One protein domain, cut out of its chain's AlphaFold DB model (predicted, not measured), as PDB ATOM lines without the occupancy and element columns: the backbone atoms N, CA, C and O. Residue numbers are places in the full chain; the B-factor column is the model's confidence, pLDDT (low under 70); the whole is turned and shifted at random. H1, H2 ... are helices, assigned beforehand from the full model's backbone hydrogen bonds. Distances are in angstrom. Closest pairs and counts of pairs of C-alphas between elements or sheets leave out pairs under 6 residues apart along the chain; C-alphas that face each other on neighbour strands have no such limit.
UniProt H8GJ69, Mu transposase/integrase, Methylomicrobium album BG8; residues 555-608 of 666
ATOM      1  N   LYS A 555       0.662  13.793   1.905       83.88
ATOM      2  CA  LYS A 555       0.539  15.248   2.070       83.88
ATOM      3  C   LYS A 555       0.796  16.021   0.786       83.88
ATOM      4  O   LYS A 555       0.100  16.996   0.512       83.88
ATOM      5  N   GLN A 556       1.775  15.585  -0.005       82.88
ATOM      6  CA  GLN A 556       2.027  16.169  -1.324       82.88
ATOM      7  C   GLN A 556       0.805  16.018  -2.221       82.88
ATOM      8  O   GLN A 556       0.350  16.989  -2.819       82.88
ATOM      9  N   ASN A 557       0.236  14.816  -2.259       86.50
ATOM     10  CA  ASN A 557      -0.950  14.535  -3.050       86.50
ATOM     11  C   ASN A 557      -2.178  15.327  -2.558       86.50
ATOM     12  O   ASN A 557      -2.890  15.925  -3.359       86.50
ATOM     13  N   GLU A 558      -2.415  15.403  -1.246       85.50
ATOM     14  CA  GLU A 558      -3.487  16.229  -0.672       85.50
ATOM     15  C   GLU A 558      -3.369  17.699  -1.084       85.50
ATOM     16  O   GLU A 558      -4.367  18.307  -1.476       85.50
ATOM     17  N   PHE A 559      -2.153  18.252  -1.060       79.81
ATOM     18  CA  PHE A 559      -1.903  19.630  -1.467       79.81
ATOM     19  C   PHE A 559      -2.128  19.851  -2.969       79.81
ATOM     20  O   PHE A 559      -2.836  20.787  -3.338       79.81
ATOM     21  N   ILE A 560      -1.601  18.970  -3.831       80.75
ATOM     22  CA  ILE A 560      -1.833  19.012  -5.290       80.75
ATOM     23  C   ILE A 560      -3.337  19.031  -5.580       80.75
ATOM     24  O   ILE A 560      -3.837  19.850  -6.352       80.75
ATOM     25  N   ARG A 561      -4.091  18.155  -4.914       81.44
ATOM     26  CA  ARG A 561      -5.545  18.064  -5.083       81.44
ATOM     27  C   ARG A 561      -6.269  19.297  -4.564       81.44
ATOM     28  O   ARG A 561      -7.274  19.688  -5.152       81.44
ATOM     29  N   GLN A 562      -5.805  19.884  -3.463       81.19
ATOM     30  CA  GLN A 562      -6.363  21.128  -2.950       81.19
ATOM     31  C   GLN A 562      -6.190  22.261  -3.973       81.19
ATOM     32  O   GLN A 562      -7.176  22.921  -4.290       81.19
ATOM     33  N   GLN A 563      -4.995  22.422  -4.552       75.81
ATOM     34  CA  GLN A 563      -4.748  23.432  -5.588       75.81
ATOM     35  C   GLN A 563      -5.638  23.228  -6.819       75.81
ATOM     36  O   GLN A 563      -6.242  24.181  -7.307       75.81
ATOM     37  N   LEU A 564      -5.797  21.985  -7.283       78.00
ATOM     38  CA  LEU A 564      -6.678  21.678  -8.415       78.00
ATOM     39  C   LEU A 564      -8.145  22.037  -8.137       78.00
ATOM     40  O   LEU A 564      -8.815  22.594  -9.006       78.00
ATOM     41  N   ARG A 565      -8.634  21.768  -6.917       81.06
ATOM     42  CA  ARG A 565      -9.992  22.156  -6.493       81.06
ATOM     43  C   ARG A 565     -10.174  23.670  -6.480       81.06
ATOM     44  O   ARG A 565     -11.211  24.147  -6.926       81.06
ATOM     45  N   GLU A 566      -9.184  24.410  -5.990       80.88
ATOM     46  CA  GLU A 566      -9.207  25.879  -5.954       80.88
ATOM     47  C   GLU A 566      -9.172  26.492  -7.366       80.88
ATOM     48  O   GLU A 566      -9.803  27.518  -7.605       80.88
ATOM     49  N   GLN A 567      -8.509  25.833  -8.319       77.00
ATOM     50  CA  GLN A 567      -8.457  26.236  -9.731       77.00
ATOM     51  C   GLN A 567      -9.683  25.789 -10.552       77.00
ATOM     52  O   GLN A 567      -9.767  26.096 -11.741       77.00
ATOM     53  N   GLY A 568     -10.628  25.054  -9.954       74.38
ATOM     54  CA  GLY A 568     -11.807  24.527 -10.651       74.38
ATOM     55  C   GLY A 568     -11.495  23.437 -11.686       74.38
ATOM     56  O   GLY A 568     -12.340  23.135 -12.528       74.38
ATOM     57  N   LEU A 569     -10.299  22.843 -11.639       72.94
ATOM     58  CA  LEU A 569      -9.865  21.793 -12.558       72.94
ATOM     59  C   LEU A 569     -10.205  20.406 -12.001       72.94
ATOM     60  O   LEU A 569     -10.087  20.131 -10.804       72.94
ATOM     61  N   ALA A 570     -10.614  19.496 -12.887       63.94
ATOM     62  CA  ALA A 570     -10.886  18.118 -12.503       63.94
ATOM     63  C   ALA A 570      -9.573  17.384 -12.183       63.94
ATOM     64  O   ALA A 570      -8.685  17.288 -13.026       63.94
ATOM     65  N   ALA A 571      -9.489  16.772 -11.000       60.09
ATOM     66  CA  ALA A 571      -8.328  15.998 -10.535       60.09
ATOM     67  C   ALA A 571      -8.066  14.683 -11.309       60.09
ATOM     68  O   ALA A 571      -7.327  13.831 -10.829       60.09
ATOM     69  N   VAL A 572      -8.716  14.494 -12.460       60.09
ATOM     70  CA  VAL A 572      -8.630  13.302 -13.318       60.09
ATOM     71  C   VAL A 572      -7.829  13.597 -14.594       60.09
ATOM     72  O   VAL A 572      -7.359  12.671 -15.248       60.09
ATOM     73  N   ASP A 573      -7.641  14.871 -14.956       69.12
ATOM     74  CA  ASP A 573      -6.824  15.241 -16.112       69.12
ATOM     75  C   ASP A 573      -5.333  15.103 -15.769       69.12
ATOM     76  O   ASP A 573      -4.794  15.841 -14.941       69.12
ATOM     77  N   ARG A 574      -4.653  14.159 -16.430       69.88
ATOM     78  CA  ARG A 574      -3.217  13.904 -16.261       69.88
ATOM     79  C   ARG A 574      -2.371  15.146 -16.532       69.88
ATOM     80  O   ARG A 574      -1.402  15.385 -15.818       69.88
ATOM     81  N   ILE A 575      -2.728  15.955 -17.529       75.31
ATOM     82  CA  ILE A 575      -1.987  17.183 -17.844       75.31
ATOM     83  C   ILE A 575      -2.185  18.202 -16.718       75.31
ATOM     84  O   ILE A 575      -1.229  18.873 -16.327       75.31
ATOM     85  N   ALA A 576      -3.394  18.293 -16.160       73.31
ATOM     86  CA  ALA A 576      -3.662  19.135 -14.997       73.31
ATOM     87  C   ALA A 576      -2.910  18.648 -13.746       73.31
ATOM     88  O   ALA A 576      -2.360  19.475 -13.027       73.31
ATOM     89  N   LEU A 577      -2.817  17.333 -13.510       72.94
ATOM     90  CA  LEU A 577      -2.059  16.749 -12.394       72.94
ATOM     91  C   LEU A 577      -0.553  17.010 -12.504       72.94
ATOM     92  O   LEU A 577       0.062  17.410 -11.520       72.94
ATOM     93  N   GLU A 578       0.040  16.837 -13.687       74.12
ATOM     94  CA  GLU A 578       1.462  17.134 -13.914       74.12
ATOM     95  C   GLU A 578       1.754  18.635 -13.794       74.12
ATOM     96  O   GLU A 578       2.749  19.035 -13.187       74.12
ATOM     97  N   ARG A 579       0.853  19.492 -14.297       76.69
ATOM     98  CA  ARG A 579       0.939  20.945 -14.084       76.69
ATOM     99  C   ARG A 579       0.843  21.296 -12.606       76.69
ATOM    100  O   ARG A 579       1.702  22.017 -12.120       76.69
ATOM    101  N   ALA A 580      -0.117  20.734 -11.876       72.69
ATOM    102  CA  ALA A 580      -0.267  20.969 -10.445       72.69
ATOM    103  C   ALA A 580       0.911  20.410  -9.627       72.69
ATOM    104  O   ALA A 580       1.303  21.012  -8.633       72.69
ATOM    105  N   ARG A 581       1.538  19.306 -10.053       74.69
ATOM    106  CA  ARG A 581       2.798  18.811  -9.470       74.69
ATOM    107  C   ARG A 581       3.942  19.797  -9.710       74.69
ATOM    108  O   ARG A 581       4.690  20.097  -8.782       74.69
ATOM    109  N   SER A 582       4.050  20.340 -10.921       76.38
ATOM    110  CA  SER A 582       5.019  21.396 -11.236       76.38
ATOM    111  C   SER A 582       4.744  22.688 -10.456       76.38
ATOM    112  O   SER A 582       5.687  23.338 -10.005       76.38
ATOM    113  N   ASP A 583       3.478  23.063 -10.283       74.19
ATOM    114  CA  ASP A 583       3.059  24.229  -9.506       74.19
ATOM    115  C   ASP A 583       3.292  24.017  -8.008       74.19
ATOM    116  O   ASP A 583       3.672  24.964  -7.322       74.19
ATOM    117  N   LEU A 584       3.147  22.786  -7.501       74.69
ATOM    118  CA  LEU A 584       3.547  22.417  -6.145       74.69
ATOM    119  C   LEU A 584       5.051  22.641  -5.958       74.69
ATOM    120  O   LEU A 584       5.426  23.292  -4.987       74.69
ATOM    121  N   SER A 585       5.903  22.154  -6.868       74.00
ATOM    122  CA  SER A 585       7.352  22.400  -6.792       74.00
ATOM    123  C   SER A 585       7.668  23.898  -6.785       74.00
ATOM    124  O   SER A 585       8.394  24.360  -5.906       74.00
ATOM    125  N   ARG A 586       7.032  24.693  -7.660       77.88
ATOM    126  CA  ARG A 586       7.182  26.161  -7.655       77.88
ATOM    127  C   ARG A 586       6.708  26.788  -6.338       77.88
ATOM    128  O   ARG A 586       7.404  27.611  -5.755       77.88
ATOM    129  N   SER A 587       5.554  26.359  -5.829       71.88
ATOM    130  CA  SER A 587       4.984  26.841  -4.563       71.88
ATOM    131  C   SER A 587       5.884  26.495  -3.374       71.88
ATOM    132  O   SER A 587       6.025  27.295  -2.450       71.88
ATOM    133  N   ILE A 588       6.506  25.312  -3.382       75.00
ATOM    134  CA  ILE A 588       7.511  24.920  -2.392       75.00
ATOM    135  C   ILE A 588       8.691  25.887  -2.476       75.00
ATOM    136  O   ILE A 588       9.048  26.458  -1.451       75.00
ATOM    137  N   GLU A 589       9.259  26.134  -3.657       74.19
ATOM    138  CA  GLU A 589      10.379  27.071  -3.834       74.19
ATOM    139  C   GLU A 589      10.047  28.494  -3.336       74.19
ATOM    140  O   GLU A 589      10.824  29.102  -2.591       74.19
ATOM    141  N   GLU A 590       8.852  29.004  -3.641       75.75
ATOM    142  CA  GLU A 590       8.369  30.300  -3.150       75.75
ATOM    143  C   GLU A 590       8.209  30.331  -1.619       75.75
ATOM    144  O   GLU A 590       8.676  31.255  -0.947       75.75
ATOM    145  N   LEU A 591       7.593  29.304  -1.022       73.00
ATOM    146  CA  LEU A 591       7.436  29.206   0.435       73.00
ATOM    147  C   LEU A 591       8.779  29.059   1.159       73.00
ATOM    148  O   LEU A 591       8.924  29.538   2.288       73.00
ATOM    149  N   MET A 592       9.764  28.439   0.512       68.06
ATOM    150  CA  MET A 592      11.108  28.240   1.051       68.06
ATOM    151  C   MET A 592      11.898  29.543   1.135       68.06
ATOM    152  O   MET A 592      12.619  29.754   2.107       68.06
ATOM    153  N   THR A 593      11.701  30.458   0.186       75.31
ATOM    154  CA  THR A 593      12.307  31.802   0.210       75.31
ATOM    155  C   THR A 593      11.580  32.784   1.141       75.31
ATOM    156  O   THR A 593      12.038  33.909   1.368       75.31
ATOM    157  N   ASN A 594      10.464  32.368   1.751       76.56
ATOM    158  CA  ASN A 594       9.669  33.213   2.636       76.56
ATOM    159  C   ASN A 594      10.403  33.547   3.949       76.56
ATOM    160  O   ASN A 594      10.955  32.688   4.641       76.56
ATOM    161  N   ARG A 595      10.313  34.812   4.383       66.69
ATOM    162  CA  ARG A 595      10.901  35.275   5.653       66.69
ATOM    163  C   ARG A 595      10.323  34.553   6.876       66.69
ATOM    164  O   ARG A 595      11.041  34.339   7.854       66.69
ATOM    165  N   LYS A 596       9.050  34.137   6.854       75.56
ATOM    166  CA  LYS A 596       8.391  33.482   7.998       75.56
ATOM    167  C   LYS A 596       8.792  32.006   8.114       75.56
ATOM    168  O   LYS A 596       8.485  31.206   7.239       75.56
ATOM    169  N   HIS A 597       9.386  31.619   9.245       71.38
ATOM    170  CA  HIS A 597       9.817  30.232   9.482       71.38
ATOM    171  C   HIS A 597       8.659  29.216   9.473       71.38
ATOM    172  O   HIS A 597       8.858  28.074   9.090       71.38
ATOM    173  N   VAL A 598       7.441  29.613   9.868       75.31
ATOM    174  CA  VAL A 598       6.261  28.725   9.836       75.31
ATOM    175  C   VAL A 598       5.946  28.285   8.403       75.31
ATOM    176  O   VAL A 598       5.615  27.124   8.175       75.31
ATOM    177  N   ALA A 599       6.101  29.196   7.435       71.12
ATOM    178  CA  ALA A 599       5.924  28.892   6.018       71.12
ATOM    179  C   ALA A 599       7.014  27.931   5.520       71.12
ATOM    180  O   ALA A 599       6.683  26.928   4.896       71.12
ATOM    181  N   ARG A 600       8.277  28.172   5.903       78.62
ATOM    182  CA  ARG A 600       9.421  27.297   5.586       78.62
ATOM    183  C   ARG A 600       9.307  25.897   6.200       78.62
ATOM    184  O   ARG A 600       9.620  24.899   5.561       78.62
ATOM    185  N   ARG A 601       8.795  25.794   7.429       78.31
ATOM    186  CA  ARG A 601       8.514  24.502   8.071       78.31
ATOM    187  C   ARG A 601       7.449  23.728   7.310       78.31
ATOM    188  O   ARG A 601       7.595  22.530   7.083       78.31
ATOM    189  N   ARG A 602       6.380  24.422   6.912       75.56
ATOM    190  CA  ARG A 602       5.302  23.836   6.116       75.56
ATOM    191  C   ARG A 602       5.815  23.350   4.760       75.56
ATOM    192  O   ARG A 602       5.446  22.256   4.358       75.56
ATOM    193  N   SER A 603       6.676  24.105   4.079       78.19
ATOM    194  CA  SER A 603       7.262  23.663   2.808       78.19
ATOM    195  C   SER A 603       8.223  22.485   2.974       78.19
ATOM    196  O   SER A 603       8.191  21.585   2.144       78.19
ATOM    197  N   ALA A 604       9.006  22.413   4.055       75.94
ATOM    198  CA  ALA A 604       9.842  21.240   4.342       75.94
ATOM    199  C   ALA A 604       9.015  19.964   4.569       75.94
ATOM    200  O   ALA A 604       9.356  18.901   4.051       75.94
ATOM    201  N   ALA A 605       7.898  20.085   5.293       77.25
ATOM    202  CA  ALA A 605       6.919  19.010   5.436       77.25
ATOM    203  C   ALA A 605       6.302  18.611   4.081       77.25
ATOM    204  O   ALA A 605       6.252  17.431   3.751       77.25
ATOM    205  N   LEU A 606       5.903  19.587   3.255       77.75
ATOM    206  CA  LEU A 606       5.365  19.338   1.909       77.75
ATOM    207  C   LEU A 606       6.402  18.752   0.941       77.75
ATOM    208  O   LEU A 606       6.035  18.010   0.042       77.75
ATOM    209  N   ARG A 607       7.698  19.018   1.113       76.88
ATOM    210  CA  ARG A 607       8.762  18.381   0.319       76.88
ATOM    211  C   ARG A 607       8.967  16.902   0.690       76.88
ATOM    212  O   ARG A 607       9.658  16.190  -0.032       76.88
ATOM    213  N   GLY A 608       8.349  16.431   1.777       73.94
ATOM    214  CA  GLY A 608       8.472  15.050   2.241       73.94
ATOM    215  C   GLY A 608       9.861  14.734   2.793       73.94
ATOM    216  O   GLY A 608      10.313  13.599   2.681       73.94
TER     217      GLY A 608
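AT A GLANCE: This is residues 555 to 608 of the 666 residues of the protein "Mu transposase/integrase" of Methylomicrobium album BG8 (UniProt H8GJ69). One long helix, H2, makes the long axis of this domain, and two shorter helices, H1 and H3, pack on it: H1 crosses its first half, and H3 folds back beside its last residues as the second half of a helical hairpin. The first residues of H1 and the last residues of H3 come near each other, as with Gln 556 and Leu 606, and the two ends of the printed part lie near each other too. The printed part has 54 residues with three named helices, in the order H1, H2, H3, and no named strand; its class is all helix. The whole is only just compact, close to loose, with a radius of gyration of the C-alphas of 11.5 A. Its outline is elongated, but only just, with spans of 34 by 17 by 16 A.

IN THESE COORDINATES: The longest helix is H2, residues 574 to 592, 19 residues from Arg 574 to Met 592. It runs from C-alpha 574 at (-3.217, 13.904, -16.261) to C-alpha 592 at (11.108, 28.240, 1.051), and x, y and z are each larger at its last C-alpha than at its first. Its first and last C-alphas are 26.7 A apart. Before it in the chain comes H1, residues 555 to 566, from Lys 555 to Glu 566, with 16.5 A from first to last C-alpha. H1 begins with C-alpha 555 at (0.539, 15.248, 2.070). After H2 comes H3, residues 597 to 606, from His 597 to Leu 606, with 14.0 A from first to last C-alpha. H3 ends with C-alpha 606 at (5.365, 19.338, 1.909), and residues 607 and 608 follow it.

HOW THE PARTS SIT: H2 touches both of the other helices, each with a different part of its length. H2 touches H1 with residues 576 to 584 alone, and H1 touches H2 with residues 559 to 564 alone. The closest C-alphas of these two helices are those of Ile 560 and Ala 580, 5.7 A apart, and their centres are 9.6 A apart. Their lines stand about perpendicular at 71 degrees, only just beyond a steep tilt. H2 touches H3 with residues 588 to 592 alone. The closest C-alphas of H2 and H3 are those of Met 592 and Arg 600, 4.9 A apart. These two helices run opposite ways at a shallow tilt of 32 degrees, only just short of steep, and they form a helical hairpin. H1 and H3 are close but not clearly touching, with 2 pairs of C-alphas within 8 A. Their closest C-alphas are those of Gln 556 and Leu 606, 5.6 A apart, while their centres are 15.9 A apart. The lines of H1 and H3 stand about perpendicular, at 77 degrees. In H1, H2 and H3 every pair of backbone O of residue i and N of residue i+4 is within hydrogen-bond range.

THE WHOLE: The two C-alphas farthest apart are those of Val 572 and Arg 595, 35.0 A apart; Val 572 lies in the link from H1 to H2 and Arg 595 in the link from H2 to H3. The C-alphas of the first and last printed residues, Lys 555 and Gly 608, are 7.9 A apart. The printed part has no cut. The link from H1 to H2 has 7 residues and is short, and the link from H2 to H3 has 4 residues and is tight. The mean pLDDT of the printed part is 75.3. The model's confidence is low, under 70, at residues 570 to 574, residue 592 and residue 595.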